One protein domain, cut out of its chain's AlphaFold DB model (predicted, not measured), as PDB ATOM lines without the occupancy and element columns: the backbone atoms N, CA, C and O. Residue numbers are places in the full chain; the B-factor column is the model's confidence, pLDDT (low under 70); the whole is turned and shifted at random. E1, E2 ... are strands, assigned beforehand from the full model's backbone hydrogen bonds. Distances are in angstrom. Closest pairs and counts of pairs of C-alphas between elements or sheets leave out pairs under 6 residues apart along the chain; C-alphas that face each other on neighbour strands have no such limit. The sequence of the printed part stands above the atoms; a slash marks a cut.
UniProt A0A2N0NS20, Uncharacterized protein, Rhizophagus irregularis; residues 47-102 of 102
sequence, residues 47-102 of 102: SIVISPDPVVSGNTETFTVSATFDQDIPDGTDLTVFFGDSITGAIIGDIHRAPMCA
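This is residues 47 to 102 of the 102 residues of an uncharacterized protein of Rhizophagus irregularis (UniProt A0A2N0NS20). Two separate two-stranded hairpins, E1 with E2 and E3 with E4, stand apart like a pair of open jaws, with their strands at a slant to each other and an empty gap between them. Residues 68 to 77 join the two jaws at one end, while at the other end residues 54 to 59 and 85 to 90, in the turns of the hairpins, stick out free. The printed part has 56 residues, with no named helix and four named strands in the order E1, E2, E3, E4, which form two antiparallel sheets, E1 - E2 and E3 - E4. The class is all strand, although 27 of the 56 residues, under half, are in named elements. The whole is loose, with a radius of gyration of the C-alphas of 13.9 A and spans of 36 by 25 by 20 A.

E1 runs over residues 47 to 51, 13.7 A from first to last C-alpha, and begins with C-alpha 47 at (5.515, 29.096, 93.053). E2 is residues 62 to 67 and measures 16.6 A. E3 is residues 78 to 84, 18.2 A long, and begins with C-alpha 78 at (-1.044, 20.858, 79.095). E4, residues 91 to 99, is the longest strand by residues and measures 20.5 A. It ends with C-alpha 99 at (-4.331, 18.798, 81.011).

E1 and E2 form an antiparallel hairpin, with 170 degrees between their N-to-C directions. The C-alphas of Ile 48 and Val 65 face each other at 4.6 A. N 47 and O 66 are within hydrogen-bond range at 2.8 A, and N 62 and O 51 also at 2.8 A. E2 and E3 follow each other in the chain but are apart. E1 is apart from E3 and from E4, and E2 is apart from E4. E3 and E4 form the second antiparallel hairpin, at 168 degrees. Within this hairpin E4 bends by 68 degrees at residue 94. The C-alphas of Asp 78 and Pro 99 face each other at 4.3 A, and those of Gly 84 and Ile 91 at 4.4 A. N 79 and O 98 are within hydrogen-bond range at 2.7 A, and N 92 and O 83 at 2.8 A.

The two C-alphas farthest apart are those of Gly 58 and Gln 71, at 38.2 A. The printed part has no cut. The links from E1 to E2 and from E2 to E3 are short, with 10 residues each, and the link from E3 to E4 is short, with 6. The mean pLDDT of the printed part is 86.2, and one printed residue, Ala 102, the chain's last, is under 70.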
ATOM      1  N   SER A  47       5.174  29.443  91.676       88.88
ATOM      2  CA  SER A  47       5.515  29.096  93.053       88.88
ATOM      3  C   SER A  47       5.582  27.578  93.162       88.88
ATOM      4  O   SER A  47       4.619  26.889  92.824       88.88
ATOM      5  N   ILE A  48       6.730  27.051  93.587       88.75
ATOM      6  CA  ILE A  48       6.977  25.610  93.638       88.75
ATOM      7  C   ILE A  48       7.463  25.235  95.035       88.75
ATOM      8  O   ILE A  48       8.445  25.789  95.528       88.75
ATOM      9  N   VAL A  49       6.790  24.268  95.652       90.69
ATOM     10  CA  VAL A  49       7.191  23.649  96.921       90.69
ATOM     11  C   VAL A  49       7.496  22.179  96.668       90.69
ATOM     12  O   VAL A  49       6.667  21.470  96.098       90.69
ATOM     13  N   ILE A  50       8.671  21.719  97.098       90.00
ATOM     14  CA  ILE A  50       9.108  20.326  96.939       90.00
ATOM     15  C   ILE A  50       9.117  19.624  98.297       90.00
ATOM     16  O   ILE A  50       9.466  20.226  99.315       90.00
ATOM     17  N   SER A  51       8.771  18.339  98.317       90.88
ATOM     18  CA  SER A  51       8.948  17.475  99.483       90.88
ATOM     19  C   SER A  51       9.380  16.062  99.065       90.88
ATOM     20  O   SER A  51       8.668  15.455  98.265       90.88
ATOM     21  N   PRO A  52      10.496  15.513  99.592       88.81
ATOM     22  CA  PRO A  52      11.498  16.177 100.435       88.81
ATOM     23  C   PRO A  52      12.360  17.189  99.649       88.81
ATOM     24  O   PRO A  52      12.576  17.027  98.451       88.81
ATOM     25  N   ASP A  53      12.871  18.215 100.339       85.19
ATOM     26  CA  ASP A  53      13.853  19.177  99.810       85.19
ATOM     27  C   ASP A  53      15.143  19.124 100.663       85.19
ATOM     28  O   ASP A  53      15.083  19.407 101.869       85.19
ATOM     29  N   PRO A  54      16.306  18.736 100.101       82.88
ATOM     30  CA  PRO A  54      16.540  18.380  98.698       82.88
ATOM     31  C   PRO A  54      15.904  17.039  98.303       82.88
ATOM     32  O   PRO A  54      15.690  16.171  99.151       82.88
ATOM     33  N   VAL A  55      15.656  16.869  97.001       84.00
ATOM     34  CA  VAL A  55      15.180  15.603  96.422       84.00
ATOM     35  C   VAL A  55      16.126  14.450  96.777       84.00
ATOM     36  O   VAL A  55      17.352  14.614  96.799       84.00
ATOM     37  N   VAL A  56      15.564  13.278  97.079       83.31
ATOM     38  CA  VAL A  56      16.322  12.106  97.539       83.31
ATOM     39  C   VAL A  56      16.057  10.943  96.598       83.31
ATOM     40  O   VAL A  56      14.956  10.408  96.572       83.31
ATOM     41  N   SER A  57      17.099  10.517  95.884       80.69
ATOM     42  CA  SER A  57      17.017   9.409  94.931       80.69
ATOM     43  C   SER A  57      16.372   8.157  95.536       80.69
ATOM     44  O   SER A  57      16.726   7.738  96.641       80.69
ATOM     45  N   GLY A  58      15.447   7.558  94.785       84.19
ATOM     46  CA  GLY A  58      14.716   6.350  95.172       84.19
ATOM     47  C   GLY A  58      13.495   6.596  96.062       84.19
ATOM     48  O   GLY A  58      12.777   5.641  96.349       84.19
ATOM     49  N   ASN A  59      13.236   7.840  96.474       85.06
ATOM     50  CA  ASN A  59      12.022   8.209  97.194       85.06
ATOM     51  C   ASN A  59      11.000   8.844  96.252       85.06
ATOM     52  O   ASN A  59      11.345   9.365  95.202       85.06
ATOM     53  N   THR A  60       9.731   8.825  96.649       87.69
ATOM     54  CA  THR A  60       8.702   9.615  95.971       87.69
ATOM     55  C   THR A  60       8.854  11.082  96.354       87.69
ATOM     56  O   THR A  60       8.764  11.421  97.535       87.69
ATOM     57  N   GLU A  61       9.038  11.950  95.364       87.25
ATOM     58  CA  GLU A  61       8.995  13.396  95.554       87.25
ATOM     59  C   GLU A  61       7.636  13.982  95.160       87.25
ATOM     60  O   GLU A  61       6.973  13.536  94.226       87.25
ATOM     61  N   THR A  62       7.211  15.011  95.887       90.56
ATOM     62  CA  THR A  62       5.992  15.770  95.604       90.56
ATOM     63  C   THR A  62       6.356  17.200  95.245       90.56
ATOM     64  O   THR A  62       7.036  17.878  96.017       90.56
ATOM     65  N   PHE A  63       5.858  17.667  94.102       87.88
ATOM     66  CA  PHE A  63       5.985  19.045  93.639       87.88
ATOM     67  C   PHE A  63       4.608  19.702  93.691       87.88
ATOM     68  O   PHE A  63       3.700  19.317  92.960       87.88
ATOM     69  N   THR A  64       4.444  20.689  94.565       90.62
ATOM     70  CA  THR A  64       3.240  21.525  94.608       90.62
ATOM     71  C   THR A  64       3.521  22.790  93.821       90.62
ATOM     72  O   THR A  64       4.369  23.583  94.229       90.62
ATOM     73  N   VAL A  65       2.833  22.962  92.694       87.56
ATOM     74  CA  VAL A  65       3.023  24.090  91.777       87.56
ATOM     75  C   VAL A  65       1.775  24.961  91.789       87.56
ATOM     76  O   VAL A  65       0.666  24.457  91.620       87.56
ATOM     77  N   SER A  66       1.946  26.266  91.972       88.00
ATOM     78  CA  SER A  66       0.878  27.253  91.832       88.00
ATOM     79  C   SER A  66       1.333  28.446  91.000       88.00
ATOM     80  O   SER A  66       2.512  28.799  90.969       88.00
ATOM     81  N   ALA A  67       0.386  29.054  90.291       84.81
ATOM     82  CA  ALA A  67       0.626  30.194  89.423       84.81
ATOM     83  C   ALA A  67      -0.617  31.074  89.347       84.81
ATOM     84  O   ALA A  67      -1.738  30.589  89.510       84.81
ATOM     85  N   THR A  68      -0.398  32.348  89.046       86.31
ATOM     86  CA  THR A  68      -1.458  33.290  88.691       86.31
ATOM     87  C   THR A  68      -1.251  33.695  87.240       86.31
ATOM     88  O   THR A  68      -0.147  34.099  86.868       86.31
ATOM     89  N   PHE A  69      -2.298  33.572  86.429       82.25
ATOM     90  CA  PHE A  69      -2.292  33.953  85.020       82.25
ATOM     91  C   PHE A  69      -3.144  35.210  84.831       82.25
ATOM     92  O   PHE A  69      -4.219  35.319  85.417       82.25
ATOM     93  N   ASP A  70      -2.669  36.148  84.009       84.81
ATOM     94  CA  ASP A  70      -3.408  37.380  83.675       84.81
ATOM     95  C   ASP A  70      -4.507  37.147  82.624       84.81
ATOM     96  O   ASP A  70      -5.312  38.034  82.345       84.81
ATOM     97  N   GLN A  71      -4.505  35.973  81.995       85.19
ATOM     98  CA  GLN A  71      -5.439  35.566  80.953       85.19
ATOM     99  C   GLN A  71      -5.967  34.172  81.267       85.19
ATOM    100  O   GLN A  71      -5.287  33.380  81.928       85.19
ATOM    101  N   ASP A  72      -7.156  33.874  80.752       85.88
ATOM    102  CA  ASP A  72      -7.732  32.540  80.845       85.88
ATOM    103  C   ASP A  72      -6.834  31.521  80.136       85.88
ATOM    104  O   ASP A  72      -6.276  31.789  79.067       85.88
ATOM    105  N   ILE A  73      -6.693  30.346  80.748       83.56
ATOM    106  CA  ILE A  73      -5.955  29.229  80.161       83.56
ATOM    107  C   ILE A  73      -6.823  28.644  79.038       83.56
ATOM    108  O   ILE A  73      -7.933  28.195  79.324       83.56
ATOM    109  N   PRO A  74      -6.360  28.641  77.775       85.38
ATOM    110  CA  PRO A  74      -7.136  28.081  76.677       85.38
ATOM    111  C   PRO A  74      -7.335  26.570  76.818       85.38
ATOM    112  O   PRO A  74      -6.450  25.859  77.310       85.38
ATOM    113  N   ASP A  75      -8.449  26.074  76.278       88.19
ATOM    114  CA  ASP A  75      -8.702  24.640  76.148       88.19
ATOM    115  C   ASP A  75      -7.561  23.942  75.391       88.19
ATOM    116  O   ASP A  75      -7.028  24.454  74.403       88.19
ATOM    117  N   GLY A  76      -7.186  22.750  75.860       87.12
ATOM    118  CA  GLY A  76      -6.080  21.972  75.292       87.12
ATOM    119  C   GLY A  76      -4.687  22.371  75.794       87.12
ATOM    120  O   GLY A  76      -3.690  21.909  75.241       87.12
ATOM    121  N   THR A  77      -4.595  23.214  76.827       86.88
ATOM    122  CA  THR A  77      -3.321  23.511  77.495       86.88
ATOM    123  C   THR A  77      -2.896  22.363  78.415       86.88
ATOM    124  O   THR A  77      -3.650  21.966  79.305       86.88
ATOM    125  N   ASP A  78      -1.653  21.897  78.260       89.25
ATOM    126  CA  ASP A  78      -1.044  20.858  79.095       89.25
ATOM    127  C   ASP A  78       0.033  21.428  80.033       89.25
ATOM    128  O   ASP A  78       0.933  22.162  79.621       89.25
ATOM    129  N   LEU A  79       0.020  20.987  81.290       85.19
ATOM    130  CA  LEU A  79       1.149  21.081  82.204       85.19
ATOM    131  C   LEU A  79       2.139  19.956  81.893       85.19
ATOM    132  O   LEU A  79       1.802  18.780  82.011       85.19
ATOM    133  N   THR A  80       3.374  20.317  81.541       88.12
ATOM    134  CA  THR A  80       4.461  19.360  81.293       88.12
ATOM    135  C   THR A  80       5.546  19.473  82.365       88.12
ATOM    136  O   THR A  80       6.061  20.563  82.608       88.12
ATOM    137  N   VAL A  81       5.932  18.348  82.970       86.25
ATOM    138  CA  VAL A  81       6.987  18.251  83.991       86.25
ATOM    139  C   VAL A  81       8.005  17.197  83.566       86.25
ATOM    140  O   VAL A  81       7.633  16.087  83.191       86.25
ATOM    141  N   PHE A  82       9.292  17.539  83.610       88.25
ATOM    142  CA  PHE A  82      10.389  16.632  83.277       88.25
ATOM    143  C   PHE A  82      11.667  17.029  84.022       88.25
ATOM    144  O   PHE A  82      11.844  18.192  84.395       88.25
ATOM    145  N   PHE A  83      12.580  16.075  84.195       86.12
ATOM    146  CA  PHE A  83      13.947  16.356  84.625       86.12
ATOM    147  C   PHE A  83      14.829  16.567  83.397       86.12
ATOM    148  O   PHE A  83      14.702  15.849  82.410       86.12
ATOM    149  N   GLY A  84      15.721  17.555  83.436       87.25
ATOM    150  CA  GLY A  84      16.606  17.867  82.318       87.25
ATOM    151  C   GLY A  84      18.016  18.197  82.784       87.25
ATOM    152  O   GLY A  84      18.207  18.843  83.813       87.25
ATOM    153  N   ASP A  85      19.002  17.766  82.009       85.81
ATOM    154  CA  ASP A  85      20.386  18.185  82.165       85.81
ATOM    155  C   ASP A  85      20.554  19.584  81.554       85.81
ATOM    156  O   ASP A  85      20.360  19.790  80.355       85.81
ATOM    157  N   SER A  86      20.920  20.568  82.376       79.50
ATOM    158  CA  SER A  86      21.053  21.961  81.935       79.50
ATOM    159  C   SER A  86      22.250  22.224  81.013       79.50
ATOM    160  O   SER A  86      22.323  23.294  80.416       79.50
ATOM    161  N   ILE A  87      23.219  21.306  80.945       84.50
ATOM    162  CA  ILE A  87      24.438  21.425  80.136       84.50
ATOM    163  C   ILE A  87      24.207  20.806  78.758       84.50
ATOM    164  O   ILE A  87      24.516  21.423  77.742       84.50
ATOM    165  N   THR A  88      23.672  19.587  78.720       90.31
ATOM    166  CA  THR A  88      23.457  18.846  77.469       90.31
ATOM    167  C   THR A  88      22.086  19.109  76.852       90.31
ATOM    168  O   THR A  88      21.891  18.849  75.666       90.31
ATOM    169  N   GLY A  89      21.132  19.621  77.636       83.12
ATOM    170  CA  GLY A  89      19.733  19.774  77.236       83.12
ATOM    171  C   GLY A  89      18.969  18.449  77.173       83.12
ATOM    172  O   GLY A  89      17.824  18.430  76.724       83.12
ATOM    173  N   ALA A  90      19.583  17.338  77.591       90.38
ATOM    174  CA  ALA A  90      18.958  16.027  77.553       90.38
ATOM    175  C   ALA A  90      17.863  15.909  78.619       90.38
ATOM    176  O   ALA A  90      18.055  16.299  79.770       90.38
ATOM    177  N   ILE A  91      16.728  15.326  78.236       89.69
ATOM    178  CA  ILE A  91      15.677  14.940  79.179       89.69
ATOM    179  C   ILE A  91      16.128  13.675  79.911       89.69
ATOM    180  O   ILE A  91      16.647  12.739  79.302       89.69
ATOM    181  N   ILE A  92      15.942  13.670  81.223       88.50
ATOM    182  CA  ILE A  92      16.285  12.577  82.121       88.50
ATOM    183  C   ILE A  92      14.985  11.875  82.511       88.50
ATOM    184  O   ILE A  92      14.131  12.466  83.171       88.50
ATOM    185  N   GLY A  93      14.860  10.604  82.133       87.00
ATOM    186  CA  GLY A  93      13.671   9.805  82.427       87.00
ATOM    187  C   GLY A  93      12.464  10.208  81.581       87.00
ATOM    188  O   GLY A  93      12.608  10.560  80.408       87.00
ATOM    189  N   ASP A  94      11.280  10.123  82.180       88.94
ATOM    190  CA  ASP A  94      10.010  10.323  81.490       88.94
ATOM    191  C   ASP A  94       9.505  11.769  81.574       88.94
ATOM    192  O   ASP A  94       9.810  12.528  82.497       88.94
ATOM    193  N   ILE A  95       8.686  12.139  80.589       90.69
ATOM    194  CA  ILE A  95       7.962  13.408  80.562       90.69
ATOM    195  C   ILE A  95       6.550  13.156  81.084       90.69
ATOM    196  O   ILE A  95       5.793  12.387  80.490       90.69
ATOM    197  N   HIS A  96       6.164  13.860  82.141       88.31
ATOM    198  CA  HIS A  96       4.789  13.859  82.622       88.31
ATOM    199  C   HIS A  96       4.001  15.005  81.998       88.31
ATOM    200  O   HIS A  96       4.465  16.143  81.975       88.31
ATOM    201  N   ARG A  97       2.800  14.699  81.497       91.25
ATOM    202  CA  ARG A  97       1.848  15.670  80.948       91.25
ATOM    203  C   ARG A  97       0.491  15.504  81.613       91.25
ATOM    204  O   ARG A  97       0.039  14.373  81.786       91.25
ATOM    205  N   ALA A  98      -0.143  16.614  81.961       88.31
ATOM    206  CA  ALA A  98      -1.497  16.645  82.496       88.31
ATOM    207  C   ALA A  98      -2.265  17.838  81.906       88.31
ATOM    208  O   ALA A  98      -1.698  18.929  81.865       88.31
ATOM    209  N   PRO A  99      -3.530  17.675  81.488       88.50
ATOM    210  CA  PRO A  99      -4.331  18.798  81.011       88.50
ATOM    211  C   PRO A  99      -4.596  19.786  82.155       88.50
ATOM    212  O   PRO A  99      -4.894  19.377  83.279       88.50
ATOM    213  N   MET A 100      -4.478  21.088  81.881       81.88
ATOM    214  CA  MET A 100      -4.785  22.149  82.856       81.88
ATOM    215  C   MET A 100      -6.279  22.477  82.918       81.88
ATOM    216  O   MET A 100      -6.771  22.908  83.960       81.88
ATOM    217  N   CYS A 101      -6.991  22.243  81.817       75.44
ATOM    218  CA  CYS A 101      -8.431  22.418  81.682       75.44
ATOM    219  C   CYS A 101      -9.018  21.071  81.244       75.44
ATOM    220  O   CYS A 101      -8.516  20.470  80.291       75.44
ATOM    221  N   ALA A 102     -10.022  20.583  81.973       61.22
ATOM    222  CA  ALA A 102     -10.709  19.317  81.720       61.22
ATOM    223  C   ALA A 102     -12.206  19.560  81.526       61.22
ATOM    224  O   ALA A 102     -12.746  20.424  82.254       61.22
TER     225      ALA A 102